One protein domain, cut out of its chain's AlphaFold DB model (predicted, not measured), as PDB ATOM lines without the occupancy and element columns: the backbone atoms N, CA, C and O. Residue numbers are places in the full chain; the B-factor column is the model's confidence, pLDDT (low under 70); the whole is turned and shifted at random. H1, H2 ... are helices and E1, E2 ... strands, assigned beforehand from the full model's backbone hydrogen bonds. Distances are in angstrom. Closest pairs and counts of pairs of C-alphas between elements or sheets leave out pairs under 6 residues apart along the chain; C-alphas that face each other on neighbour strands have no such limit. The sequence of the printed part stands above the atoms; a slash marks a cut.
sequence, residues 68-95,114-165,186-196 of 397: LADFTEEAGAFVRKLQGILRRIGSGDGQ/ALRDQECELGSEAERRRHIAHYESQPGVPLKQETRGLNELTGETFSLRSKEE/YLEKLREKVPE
ATOM      1  N   LEU A  68     162.230 144.024 226.007       45.97
ATOM      2  CA  LEU A  68     162.833 142.685 226.017       45.97
ATOM      3  C   LEU A  68     162.459 141.793 227.223       45.97
ATOM      4  O   LEU A  68     162.848 140.630 227.238       45.97
ATOM      5  N   ALA A  69     161.714 142.293 228.212       51.84
ATOM      6  CA  ALA A  69     161.136 141.512 229.314       51.84
ATOM      7  C   ALA A  69     160.111 142.359 230.089       51.84
ATOM      8  O   ALA A  69     160.225 143.588 230.116       51.84
ATOM      9  N   ASP A  70     159.132 141.726 230.739       59.75
ATOM     10  CA  ASP A  70     158.224 142.415 231.658       59.75
ATOM     11  C   ASP A  70     158.929 142.661 233.007       59.75
ATOM     12  O   ASP A  70     159.092 141.765 233.834       59.75
ATOM     13  N   PHE A  71     159.390 143.894 233.232       65.88
ATOM     14  CA  PHE A  71     160.136 144.286 234.439       65.88
ATOM     15  C   PHE A  71     159.341 144.151 235.736       65.88
ATOM     16  O   PHE A  71     159.923 144.151 236.823       65.88
ATOM     17  N   THR A  72     158.016 144.073 235.636       64.12
ATOM     18  CA  THR A  72     157.160 143.897 236.806       64.12
ATOM     19  C   THR A  72     157.322 142.482 237.355       64.12
ATOM     20  O   THR A  72     157.584 142.332 238.549       64.12
ATOM     21  N   GLU A  73     157.345 141.471 236.482       64.81
ATOM     22  CA  GLU A  73     157.616 140.074 236.841       64.81
ATOM     23  C   GLU A  73     159.014 139.895 237.457       64.81
ATOM     24  O   GLU A  73     159.185 139.130 238.410       64.81
ATOM     25  N   GLU A  74     160.021 140.632 236.968       67.19
ATOM     26  CA  GLU A  74     161.373 140.619 237.546       67.19
ATOM     27  C   GLU A  74     161.398 141.148 238.988       67.19
ATOM     28  O   GLU A  74     162.126 140.613 239.831       67.19
ATOM     29  N   ALA A  75     160.598 142.177 239.291       65.31
ATOM     30  CA  ALA A  75     160.483 142.730 240.638       65.31
ATOM     31  C   ALA A  75     159.858 141.718 241.607       65.31
ATOM     32  O   ALA A  75     160.412 141.469 242.683       65.31
ATOM     33  N   GLY A  76     158.770 141.059 241.198       66.88
ATOM     34  CA  GLY A  76     158.173 139.970 241.973       66.88
ATOM     35  C   GLY A  76     159.130 138.790 242.150       66.88
ATOM     36  O   GLY A  76     159.307 138.284 243.260       66.88
ATOM     37  N   ALA A  77     159.839 138.391 241.089       70.38
ATOM     38  CA  ALA A  77     160.818 137.306 241.143       70.38
ATOM     39  C   ALA A  77     161.990 137.621 242.085       70.38
ATOM     40  O   ALA A  77     162.453 136.739 242.813       70.38
ATOM     41  N   PHE A  78     162.451 138.875 242.106       74.50
ATOM     42  CA  PHE A  78     163.472 139.334 243.044       74.50
ATOM     43  C   PHE A  78     163.002 139.217 244.496       74.50
ATOM     44  O   PHE A  78     163.729 138.662 245.320       74.50
ATOM     45  N   VAL A  79     161.785 139.686 244.801       72.38
ATOM     46  CA  VAL A  79     161.199 139.597 246.150       72.38
ATOM     47  C   VAL A  79     161.074 138.139 246.590       72.38
ATOM     48  O   VAL A  79     161.576 137.795 247.661       72.38
ATOM     49  N   ARG A  80     160.518 137.266 245.738       72.88
ATOM     50  CA  ARG A  80     160.408 135.819 246.009       72.88
ATOM     51  C   ARG A  80     161.770 135.193 246.305       72.88
ATOM     52  O   ARG A  80     161.924 134.436 247.262       72.88
ATOM     53  N   LYS A  81     162.791 135.536 245.513       76.94
ATOM     54  CA  LYS A  81     164.149 135.015 245.705       76.94
ATOM     55  C   LYS A  81     164.779 135.519 247.004       76.94
ATOM     56  O   LYS A  81     165.439 134.745 247.692       76.94
ATOM     57  N   LEU A  82     164.577 136.789 247.352       78.19
ATOM     58  CA  LEU A  82     165.066 137.362 248.606       78.19
ATOM     59  C   LEU A  82     164.399 136.706 249.820       78.19
ATOM     60  O   LEU A  82     165.099 136.310 250.749       78.19
ATOM     61  N   GLN A  83     163.075 136.535 249.791       74.94
ATOM     62  CA  GLN A  83     162.327 135.814 250.826       74.94
ATOM     63  C   GLN A  83     162.858 134.391 250.996       74.94
ATOM     64  O   GLN A  83     163.133 133.970 252.119       74.94
ATOM     65  N   GLY A  84     163.098 133.687 249.886       75.44
ATOM     66  CA  GLY A  84     163.657 132.343 249.934       75.44
ATOM     67  C   GLY A  84     165.057 132.285 250.551       75.44
ATOM     68  O   GLY A  84     165.342 131.387 251.336       75.44
ATOM     69  N   ILE A  85     165.920 133.272 250.279       81.94
ATOM     70  CA  ILE A  85     167.243 133.373 250.922       81.94
ATOM     71  C   ILE A  85     167.105 133.592 252.433       81.94
ATOM     72  O   ILE A  85     167.779 132.920 253.213       81.94
ATOM     73  N   LEU A  86     166.238 134.515 252.858       80.81
ATOM     74  CA  LEU A  86     166.049 134.835 254.277       80.81
ATOM     75  C   LEU A  86     165.530 133.632 255.071       80.81
ATOM     76  O   LEU A  86     166.047 133.353 256.156       80.81
ATOM     77  N   ARG A  87     164.579 132.891 254.490       78.75
ATOM     78  CA  ARG A  87     164.034 131.653 255.061       78.75
ATOM     79  C   ARG A  87     165.068 130.553 255.137       78.75
ATOM     80  O   ARG A  87     165.227 129.947 256.189       78.75
ATOM     81  N   ARG A  88     165.826 130.347 254.057       82.31
ATOM     82  CA  ARG A  88     166.891 129.343 254.009       82.31
ATOM     83  C   ARG A  88     167.945 129.581 255.085       82.31
ATOM     84  O   ARG A  88     168.406 128.631 255.702       82.31
ATOM     85  N   ILE A  89     168.318 130.839 255.317       82.75
ATOM     86  CA  ILE A  89     169.272 131.222 256.369       82.75
ATOM     87  C   ILE A  89     168.645 131.099 257.772       82.75
ATOM     88  O   ILE A  89     169.373 130.986 258.756       82.75
ATOM     89  N   GLY A  90     167.314 131.129 257.882       75.88
ATOM     90  CA  GLY A  90     166.598 131.180 259.157       75.88
ATOM     91  C   GLY A  90     166.666 132.551 259.835       75.88
ATOM     92  O   GLY A  90     166.446 132.655 261.037       75.88
ATOM     93  N   SER A  91     166.997 133.611 259.084       71.06
ATOM     94  CA  SER A  91     167.082 134.985 259.608       71.06
ATOM     95  C   SER A  91     165.725 135.701 259.640       71.06
ATOM     96  O   SER A  91     165.649 136.824 260.136       71.06
ATOM     97  N   GLY A  92     164.682 135.088 259.081       66.44
ATOM     98  CA  GLY A  92     163.312 135.589 259.074       66.44
ATOM     99  C   GLY A  92     162.370 134.578 258.424       66.44
ATOM    100  O   GLY A  92     162.789 133.771 257.594       66.44
ATOM    101  N   ASP A  93     161.096 134.638 258.791       57.78
ATOM    102  CA  ASP A  93     160.014 133.818 258.230       57.78
ATOM    103  C   ASP A  93     159.688 134.170 256.767       57.78
ATOM    104  O   ASP A  93     158.951 133.448 256.094       57.78
ATOM    105  N   GLY A  94     160.225 135.287 256.259       55.09
ATOM    106  CA  GLY A  94     159.998 135.805 254.911       55.09
ATOM    107  C   GLY A  94     158.531 136.133 254.621       55.09
ATOM    108  O   GLY A  94     158.200 136.432 253.474       55.09
ATOM    109  N   GLN A  95     157.654 136.064 255.629       50.22
ATOM    110  CA  GLN A  95     156.253 136.426 255.500       50.22
ATOM    111  C   GLN A  95     156.106 137.927 255.711       50.22
ATOM    112  O   GLN A  95     156.821 138.538 256.508       50.22
ATOM    113  N   ALA A 114     156.008 144.669 253.982       38.69
ATOM    114  CA  ALA A 114     156.749 143.537 253.465       38.69
ATOM    115  C   ALA A 114     155.960 143.013 252.260       38.69
ATOM    116  O   ALA A 114     154.743 142.835 252.314       38.69
ATOM    117  N   LEU A 115     156.656 142.948 251.139       48.34
ATOM    118  CA  LEU A 115     156.052 142.863 249.826       48.34
ATOM    119  C   LEU A 115     155.473 141.459 249.655       48.34
ATOM    120  O   LEU A 115     156.231 140.486 249.636       48.34
ATOM    121  N   ARG A 116     154.150 141.337 249.488       59.84
ATOM    122  CA  ARG A 116     153.664 140.217 248.678       59.84
ATOM    123  C   ARG A 116     154.204 140.447 247.271       59.84
ATOM    124  O   ARG A 116     154.186 141.569 246.761       59.84
ATOM    125  N   ASP A 117     154.729 139.400 246.667       62.88
ATOM    126  CA  ASP A 117     155.269 139.418 245.311       62.88
ATOM    127  C   ASP A 117     154.288 140.047 244.306       62.88
ATOM    128  O   ASP A 117     154.662 140.946 243.554       62.88
ATOM    129  N   GLN A 118     153.007 139.691 244.414       65.00
ATOM    130  CA  GLN A 118     151.930 140.228 243.586       65.00
ATOM    131  C   GLN A 118     151.663 141.728 243.819       65.00
ATOM    132  O   GLN A 118     151.326 142.450 242.886       65.00
ATOM    133  N   GLU A 119     151.835 142.240 245.041       67.62
ATOM    134  CA  GLU A 119     151.685 143.679 245.322       67.62
ATOM    135  C   GLU A 119     152.839 144.490 244.736       67.62
ATOM    136  O   GLU A 119     152.641 145.612 244.265       67.62
ATOM    137  N   CYS A 120     154.049 143.924 244.750       66.75
ATOM    138  CA  CYS A 120     155.219 144.538 244.135       66.75
ATOM    139  C   CYS A 120     155.056 144.630 242.612       66.75
ATOM    140  O   CYS A 120     155.313 145.688 242.031       66.75
ATOM    141  N   GLU A 121     154.574 143.550 241.990       66.62
ATOM    142  CA  GLU A 121     154.241 143.485 240.564       66.62
ATOM    143  C   GLU A 121     153.157 144.522 240.210       66.62
ATOM    144  O   GLU A 121     153.389 145.403 239.377       66.62
ATOM    145  N   LEU A 122     152.019 144.503 240.917       69.88
ATOM    146  CA  LEU A 122     150.898 145.427 240.694       69.88
ATOM    147  C   LEU A 122     151.288 146.896 240.896       69.88
ATOM    148  O   LEU A 122     150.947 147.747 240.074       69.88
ATOM    149  N   GLY A 123     152.019 147.211 241.967       70.00
ATOM    150  CA  GLY A 123     152.463 148.577 242.243       70.00
ATOM    151  C   GLY A 123     153.452 149.099 241.204       70.00
ATOM    152  O   GLY A 123     153.367 150.261 240.794       70.00
ATOM    153  N   SER A 124     154.360 148.238 240.738       69.50
ATOM    154  CA  SER A 124     155.317 148.583 239.684       69.50
ATOM    155  C   SER A 124     154.613 148.824 238.349       69.50
ATOM    156  O   SER A 124     154.920 149.802 237.666       69.50
ATOM    157  N   GLU A 125     153.627 147.992 238.008       70.88
ATOM    158  CA  GLU A 125     152.823 148.132 236.792       70.88
ATOM    159  C   GLU A 125     151.969 149.410 236.806       70.88
ATOM    160  O   GLU A 125     151.932 150.159 235.825       70.88
ATOM    161  N   ALA A 126     151.328 149.708 237.937       72.12
ATOM    162  CA  ALA A 126     150.530 150.917 238.117       72.12
ATOM    163  C   ALA A 126     151.374 152.195 237.964       72.12
ATOM    164  O   ALA A 126     150.999 153.111 237.225       72.12
ATOM    165  N   GLU A 127     152.554 152.248 238.595       74.50
ATOM    166  CA  GLU A 127     153.478 153.378 238.430       74.50
ATOM    167  C   GLU A 127     154.031 153.476 237.008       74.50
ATOM    168  O   GLU A 127     154.169 154.583 236.483       74.50
ATOM    169  N   ARG A 128     154.307 152.343 236.351       74.19
ATOM    170  CA  ARG A 128     154.757 152.323 234.955       74.19
ATOM    171  C   ARG A 128     153.725 152.977 234.043       74.19
ATOM    172  O   ARG A 128     154.073 153.901 233.307       74.19
ATOM    173  N   ARG A 129     152.459 152.550 234.122       78.44
ATOM    174  CA  ARG A 129     151.358 153.128 233.328       78.44
ATOM    175  C   ARG A 129     151.209 154.623 233.578       78.44
ATOM    176  O   ARG A 129     151.076 155.391 232.630       78.44
ATOM    177  N   ARG A 130     151.306 155.051 234.838       81.50
ATOM    178  CA  ARG A 130     151.234 156.468 235.210       81.50
ATOM    179  C   ARG A 130     152.393 157.283 234.636       81.50
ATOM    180  O   ARG A 130     152.171 158.384 234.141       81.50
ATOM    181  N   HIS A 131     153.623 156.775 234.712       77.88
ATOM    182  CA  HIS A 131     154.792 157.457 234.152       77.88
ATOM    183  C   HIS A 131     154.680 157.600 232.637       77.88
ATOM    184  O   HIS A 131     154.954 158.678 232.120       77.88
ATOM    185  N   ILE A 132     154.251 156.539 231.947       80.75
ATOM    186  CA  ILE A 132     154.014 156.566 230.500       80.75
ATOM    187  C   ILE A 132     152.964 157.631 230.172       80.75
ATOM    188  O   ILE A 132     153.272 158.561 229.436       80.75
ATOM    189  N   ALA A 133     151.795 157.588 230.820       84.06
ATOM    190  CA  ALA A 133     150.728 158.565 230.599       84.06
ATOM    191  C   ALA A 133     151.171 160.017 230.877       84.06
ATOM    192  O   ALA A 133     150.779 160.943 230.164       84.06
ATOM    193  N   HIS A 134     152.013 160.241 231.894       84.69
ATOM    194  CA  HIS A 134     152.594 161.560 232.176       84.69
ATOM    195  C   HIS A 134     153.505 162.035 231.042       84.69
ATOM    196  O   HIS A 134     153.343 163.151 230.563       84.69
ATOM    197  N   TYR A 135     154.442 161.201 230.588       81.31
ATOM    198  CA  TYR A 135     155.377 161.596 229.530       81.31
ATOM    199  C   TYR A 135     154.717 161.701 228.148       81.31
ATOM    200  O   TYR A 135     155.152 162.523 227.343       81.31
ATOM    201  N   GLU A 136     153.661 160.929 227.886       86.31
ATOM    202  CA  GLU A 136     152.846 161.040 226.671       86.31
ATOM    203  C   GLU A 136     152.002 162.322 226.661       86.31
ATOM    204  O   GLU A 136     151.921 163.000 225.637       86.31
ATOM    205  N   SER A 137     151.394 162.685 227.796       89.31
ATOM    206  CA  SER A 137     150.571 163.899 227.902       89.31
ATOM    207  C   SER A 137     151.388 165.184 228.042       89.31
ATOM    208  O   SER A 137     150.947 166.243 227.594       89.31
ATOM    209  N   GLN A 138     152.572 165.116 228.658       89.19
ATOM    210  CA  GLN A 138     153.436 166.268 228.928       89.19
ATOM    211  C   GLN A 138     154.899 165.977 228.546       89.19
ATOM    212  O   GLN A 138     155.765 165.846 229.422       89.19
ATOM    213  N   PRO A 139     155.213 165.903 227.237       85.12
ATOM    214  CA  PRO A 139     156.574 165.657 226.778       85.12
ATOM    215  C   PRO A 139     157.552 166.706 227.322       85.12
ATOM    216  O   PRO A 139     157.321 167.909 227.223       85.12
ATOM    217  N   GLY A 140     158.663 166.250 227.903       82.50
ATOM    218  CA  GLY A 140     159.726 167.120 228.422       82.50
ATOM    219  C   GLY A 140     159.496 167.694 229.824       82.50
ATOM    220  O   GLY A 140     160.426 168.273 230.385       82.50
ATOM    221  N   VAL A 141     158.319 167.500 230.432       84.06
ATOM    222  CA  VAL A 141     158.083 167.885 231.831       84.06
ATOM    223  C   VAL A 141     158.543 166.749 232.753       84.06
ATOM    224  O   VAL A 141     157.971 165.657 232.705       84.06
ATOM    225  N   PRO A 142     159.557 166.965 233.613       78.50
ATOM    226  CA  PRO A 142     160.038 165.925 234.508       78.50
ATOM    227  C   PRO A 142     158.970 165.558 235.539       78.50
ATOM    228  O   PRO A 142     158.266 166.406 236.090       78.50
ATOM    229  N   LEU A 143     158.880 164.266 235.819       79.81
ATOM    230  CA  LEU A 143     157.962 163.723 236.803       79.81
ATOM    231  C   LEU A 143     158.352 164.170 238.225       79.81
ATOM    232  O   LEU A 143     159.511 164.039 238.629       79.81
ATOM    233  N   LYS A 144     157.381 164.648 239.011       80.50
ATOM    234  CA  LYS A 144     157.608 165.028 240.414       80.50
ATOM    235  C   LYS A 144     157.983 163.813 241.264       80.50
ATOM    236  O   LYS A 144     157.411 162.732 241.121       80.50
ATOM    237  N   GLN A 145     158.950 163.997 242.162       75.31
ATOM    238  CA  GLN A 145     159.360 162.948 243.089       75.31
ATOM    239  C   GLN A 145     158.416 162.882 244.290       75.31
ATOM    240  O   GLN A 145     158.329 163.813 245.089       75.31
ATOM    241  N   GLU A 146     157.758 161.741 244.452       73.75
ATOM    242  CA  GLU A 146     156.776 161.510 245.507       73.75
ATOM    243  C   GLU A 146     157.006 160.141 246.154       73.75
ATOM    244  O   GLU A 146     157.588 159.230 245.560       73.75
ATOM    245  N   THR A 147     156.554 160.000 247.397       72.44
ATOM    246  CA  THR A 147     156.301 158.697 248.015       72.44
ATOM    247  C   THR A 147     154.826 158.396 247.803       72.44
ATOM    248  O   THR A 147     153.978 159.205 248.183       72.44
ATOM    249  N   ARG A 148     154.511 157.258 247.188       73.56
ATOM    250  CA  ARG A 148     153.139 156.865 246.849       73.56
ATOM    251  C   ARG A 148     152.785 155.545 247.526       73.56
ATOM    252  O   ARG A 148     153.665 154.717 247.747       73.56
ATOM    253  N   GLY A 149     151.518 155.387 247.885       72.75
ATOM    254  CA  GLY A 149     150.942 154.133 248.363       72.75
ATOM    255  C   GLY A 149     150.237 153.394 247.227       72.75
ATOM    256  O   GLY A 149     149.862 154.013 246.232       72.75
ATOM    257  N   LEU A 150     150.046 152.086 247.388       75.25
ATOM    258  CA  LEU A 150     149.261 151.243 246.486       75.25
ATOM    259  C   LEU A 150     147.909 150.934 247.135       75.25
ATOM    260  O   LEU A 150     147.857 150.545 248.301       75.25
ATOM    261  N   ASN A 151     146.823 151.096 246.386       76.00
ATOM    262  CA  ASN A 151     145.525 150.558 246.765       76.00
ATOM    263  C   ASN A 151     145.365 149.165 246.144       76.00
ATOM    264  O   ASN A 151     145.172 149.039 244.940       76.00
ATOM    265  N   GLU A 152     145.436 148.123 246.976       71.12
ATOM    266  CA  GLU A 152     145.352 146.717 246.550       71.12
ATOM    267  C   GLU A 152     144.044 146.386 245.809       71.12
ATOM    268  O   GLU A 152     144.041 145.542 244.918       71.12
ATOM    269  N   LEU A 153     142.933 147.052 246.154       78.06
ATOM    270  CA  LEU A 153     141.616 146.761 245.576       78.06
ATOM    271  C   LEU A 153     141.447 147.355 244.179       78.06
ATOM    272  O   LEU A 153     140.823 146.739 243.320       78.06
ATOM    273  N   THR A 154     141.963 148.567 243.966       79.06
ATOM    274  CA  THR A 154     141.834 149.263 242.679       79.06
ATOM    275  C   THR A 154     143.046 149.051 241.778       79.06
ATOM    276  O   THR A 154     142.962 149.307 240.581       79.06
ATOM    277  N   GLY A 155     144.171 148.581 242.329       74.44
ATOM    278  CA  GLY A 155     145.443 148.476 241.616       74.44
ATOM    279  C   GLY A 155     146.048 149.837 241.264       74.44
ATOM    280  O   GLY A 155     146.929 149.914 240.417       74.44
ATOM    281  N   GLU A 156     145.572 150.920 241.882       77.50
ATOM    282  CA  GLU A 156     146.014 152.285 241.599       77.50
ATOM    283  C   GLU A 156     146.920 152.820 242.703       77.50
ATOM    284  O   GLU A 156     146.818 152.444 243.875       77.50
ATOM    285  N   THR A 157     147.793 153.756 242.339       76.25
ATOM    286  CA  THR A 157     148.699 154.395 243.288       76.25
ATOM    287  C   THR A 157     148.211 155.786 243.659       76.25
ATOM    288  O   THR A 157     147.762 156.565 242.814       76.25
ATOM    289  N   PHE A 158     148.361 156.154 244.925       79.44
ATOM    290  CA  PHE A 158     147.961 157.459 245.447       79.44
ATOM    291  C   PHE A 158     149.139 158.150 246.134       79.44
ATOM    292  O   PHE A 158     150.020 157.498 246.693       79.44
ATOM    293  N   SER A 159     149.189 159.480 246.066       80.88
ATOM    294  CA  SER A 159     150.289 160.241 246.667       80.88
ATOM    295  C   SER A 159     150.168 160.247 248.191       80.88
ATOM    296  O   SER A 159     149.084 160.489 248.717       80.88
ATOM    297  N   LEU A 160     151.269 159.965 248.894       74.75
ATOM    298  CA  LEU A 160     151.343 160.041 250.358       74.75
ATOM    299  C   LEU A 160     152.064 161.314 250.802       74.75
ATOM    300  O   LEU A 160     151.542 162.067 251.616       74.75
ATOM    301  N   ARG A 161     153.271 161.540 250.271       75.81
ATOM    302  CA  ARG A 161     154.083 162.734 250.545       75.81
ATOM    303  C   ARG A 161     154.922 163.117 249.331       75.81
ATOM    304  O   ARG A 161     155.421 162.236 248.626       75.81
ATOM    305  N   SER A 162     155.137 164.411 249.118       71.81
ATOM    306  CA  SER A 162     156.165 164.894 248.190       71.81
ATOM    307  C   SER A 162     157.560 164.672 248.792       71.81
ATOM    308  O   SER A 162     157.724 164.607 250.009       71.81
ATOM    309  N   LYS A 163     158.587 164.503 247.948       65.25
ATOM    310  CA  LYS A 163     159.990 164.397 248.402       65.25
ATOM    311  C   LYS A 163     160.687 165.755 248.573       65.25
ATOM    312  O   LYS A 163     161.900 165.786 248.754       65.25
ATOM    313  N   GLU A 164     159.949 166.863 248.506       54.56
ATOM    314  CA  GLU A 164     160.505 168.215 248.679       54.56
ATOM    315  C   GLU A 164     160.993 168.460 250.124       54.56
ATOM    316  O   GLU A 164     161.880 169.277 250.348       54.56
ATOM    317  N   GLU A 165     160.514 167.658 251.080       53.56
ATOM    318  CA  GLU A 165     160.951 167.613 252.477       53.56
ATOM    319  C   GLU A 165     161.820 166.370 252.726       53.56
ATOM    320  O   GLU A 165     161.437 165.452 253.455       53.56
ATOM    321  N   TYR A 186     185.491 134.744 263.379       91.00
ATOM    322  CA  TYR A 186     184.040 134.671 263.559       91.00
ATOM    323  C   TYR A 186     183.321 134.561 262.210       91.00
ATOM    324  O   TYR A 186     182.367 133.800 262.104       91.00
ATOM    325  N   LEU A 187     183.811 135.251 261.172       90.75
ATOM    326  CA  LEU A 187     183.275 135.133 259.812       90.75
ATOM    327  C   LEU A 187     183.435 133.716 259.254       90.75
ATOM    328  O   LEU A 187     182.482 133.205 258.679       90.75
ATOM    329  N   GLU A 188     184.582 133.064 259.463       92.81
ATOM    330  CA  GLU A 188     184.766 131.676 259.005       92.81
ATOM    331  C   GLU A 188     183.803 130.714 259.715       92.81
ATOM    332  O   GLU A 188     183.113 129.938 259.059       92.81
ATOM    333  N   LYS A 189     183.630 130.856 261.038       91.31
ATOM    334  CA  LYS A 189     182.623 130.085 261.790       91.31
ATOM    335  C   LYS A 189     181.196 130.318 261.300       91.31
ATOM    336  O   LYS A 189     180.365 129.424 261.406       91.31
ATOM    337  N   LEU A 190     180.878 131.531 260.843       88.50
ATOM    338  CA  LEU A 190     179.569 131.818 260.263       88.50
ATOM    339  C   LEU A 190     179.424 131.171 258.890       88.50
ATOM    340  O   LEU A 190     178.389 130.567 258.643       88.50
ATOM    341  N   ARG A 191     180.448 131.237 258.033       87.88
ATOM    342  CA  ARG A 191     180.430 130.594 256.709       87.88
ATOM    343  C   ARG A 191     180.185 129.091 256.797       87.88
ATOM    344  O   ARG A 191     179.410 128.581 256.006       87.88
ATOM    345  N   GLU A 192     180.770 128.415 257.784       89.94
ATOM    346  CA  GLU A 192     180.532 126.984 258.036       89.94
ATOM    347  C   GLU A 192     179.078 126.662 258.421       89.94
ATOM    348  O   GLU A 192     178.624 125.538 258.229       89.94
ATOM    349  N   LYS A 193     178.341 127.632 258.974       87.25
ATOM    350  CA  LYS A 193     176.939 127.472 259.385       87.25
ATOM    351  C   LYS A 193     175.937 127.877 258.312       87.25
ATOM    352  O   LYS A 193     174.752 127.607 258.486       87.25
ATOM    353  N   VAL A 194     176.378 128.574 257.263       86.56
ATOM    354  CA  VAL A 194     175.482 128.993 256.184       86.56
ATOM    355  C   VAL A 194     175.015 127.732 255.450       86.56
ATOM    356  O   VAL A 194     175.857 126.990 254.943       86.56
ATOM    357  N   PRO A 195     173.699 127.459 255.399       88.31
ATOM    358  CA  PRO A 195     173.185 126.313 254.668       88.31
ATOM    359  C   PRO A 195     173.375 126.505 253.163       88.31
ATOM    360  O   PRO A 195     173.477 127.631 252.672       88.31
ATOM    361  N   GLU A 196     173.377 125.394 252.428       88.88
ATOM    362  CA  GLU A 196     173.440 125.390 250.964       88.88
ATOM    363  C   GLU A 196     172.360 126.308 250.378       88.88
ATOM    364  O   GLU A 196     171.189 126.179 250.724       88.88
TER     365      GLU A 196
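Overview. This is residues 68 to 95, 114 to 165 and 186 to 196 of the 397 residues of a protein of Trichosporon asahii var. asahii (strain ATCC 90039 / CBS 2479 / JCM 2466 / KCTC 7840 / NBRC 103889/ NCYC 2677 / UAMH 7654) (UniProt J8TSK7). Two long helices, H1 and H2, run opposite ways side by side but strongly offset, so that only residues 72 to 80 of H1 and 117 to 125 of H2 meet and the two together make a long staggered rod. A small hairpin of two strands, E1 and E2, packs on one side of H2, beside its residues 119 to 130, while the short helix H3 stands free beyond the far end of H1. The printed part has 91 residues with three named helices and two named strands, in the order H1, H2, E1, E2, H3, and its class is mixed, helices and strands. The sheet has the order E1 - E2 and is antiparallel. The whole is only just loose, close to extended, with a radius of gyration of the C-alphas of 18.3 A, and it is elongated, spanning 57 by 30 by 29 A.

Arrangement. H1, residues 71 to 89, and H2, residues 117 to 137, touch, with the C-alphas of Gly 76 and Asp 117 the closest at 4.5 A. They run opposite ways at a shallow tilt of 28 degrees. E1, residues 146 to 151, and E2, residues 156 to 162, are a hairpin of antiparallel neighbours, with 149 degrees between their directions. N 149 and O 158, 2.8 A apart, and N 160 and O 147, 2.9 A apart, are within hydrogen-bond range. The closest C-alphas of H2 and E1 are those of Gly 123 and Leu 150, 5.9 A apart; those of H2 and E2 are Ala 126 and Glu 156, also 5.9 A apart. H1 is apart from E1 and E2. H3, residues 186 to 191, is apart from H1, H2 and E1. In H1, H2 and H3 every O i to N i+4 pair is within hydrogen-bond range.

Along the chain. H1 begins at C-alpha 71, at (160.136, 144.286, 234.439), and is 27.1 A long from first to last C-alpha. H2 is 30.4 A long and ends at C-alpha 137, at (150.571, 163.899, 227.902). E1 is 15.8 A long and E2 17.5 A. H3, 8.8 A long, ends at C-alpha 191, at (180.430, 130.594, 256.709).

Size, cuts and confidence. The two C-alphas farthest apart, those of Ser 137 and Lys 189, are 57.6 A from each other. Residues 96 to 113 are not printed, and C-alphas 95 and 114 are 7.4 A apart across that cut. Residues 166 to 185 are not printed either, and C-alphas 165 and 186 are 41.7 A apart. Of the links that are printed whole, E1 to E2 is tight and H2 to E1 is short. Residues 136 to 141 and 186 to 192 stand free. The mean pLDDT of the printed part is 74.1; it is under 70 at residues 68 to 76, 92 to 95, 114 to 122, 124 and 163 to 165.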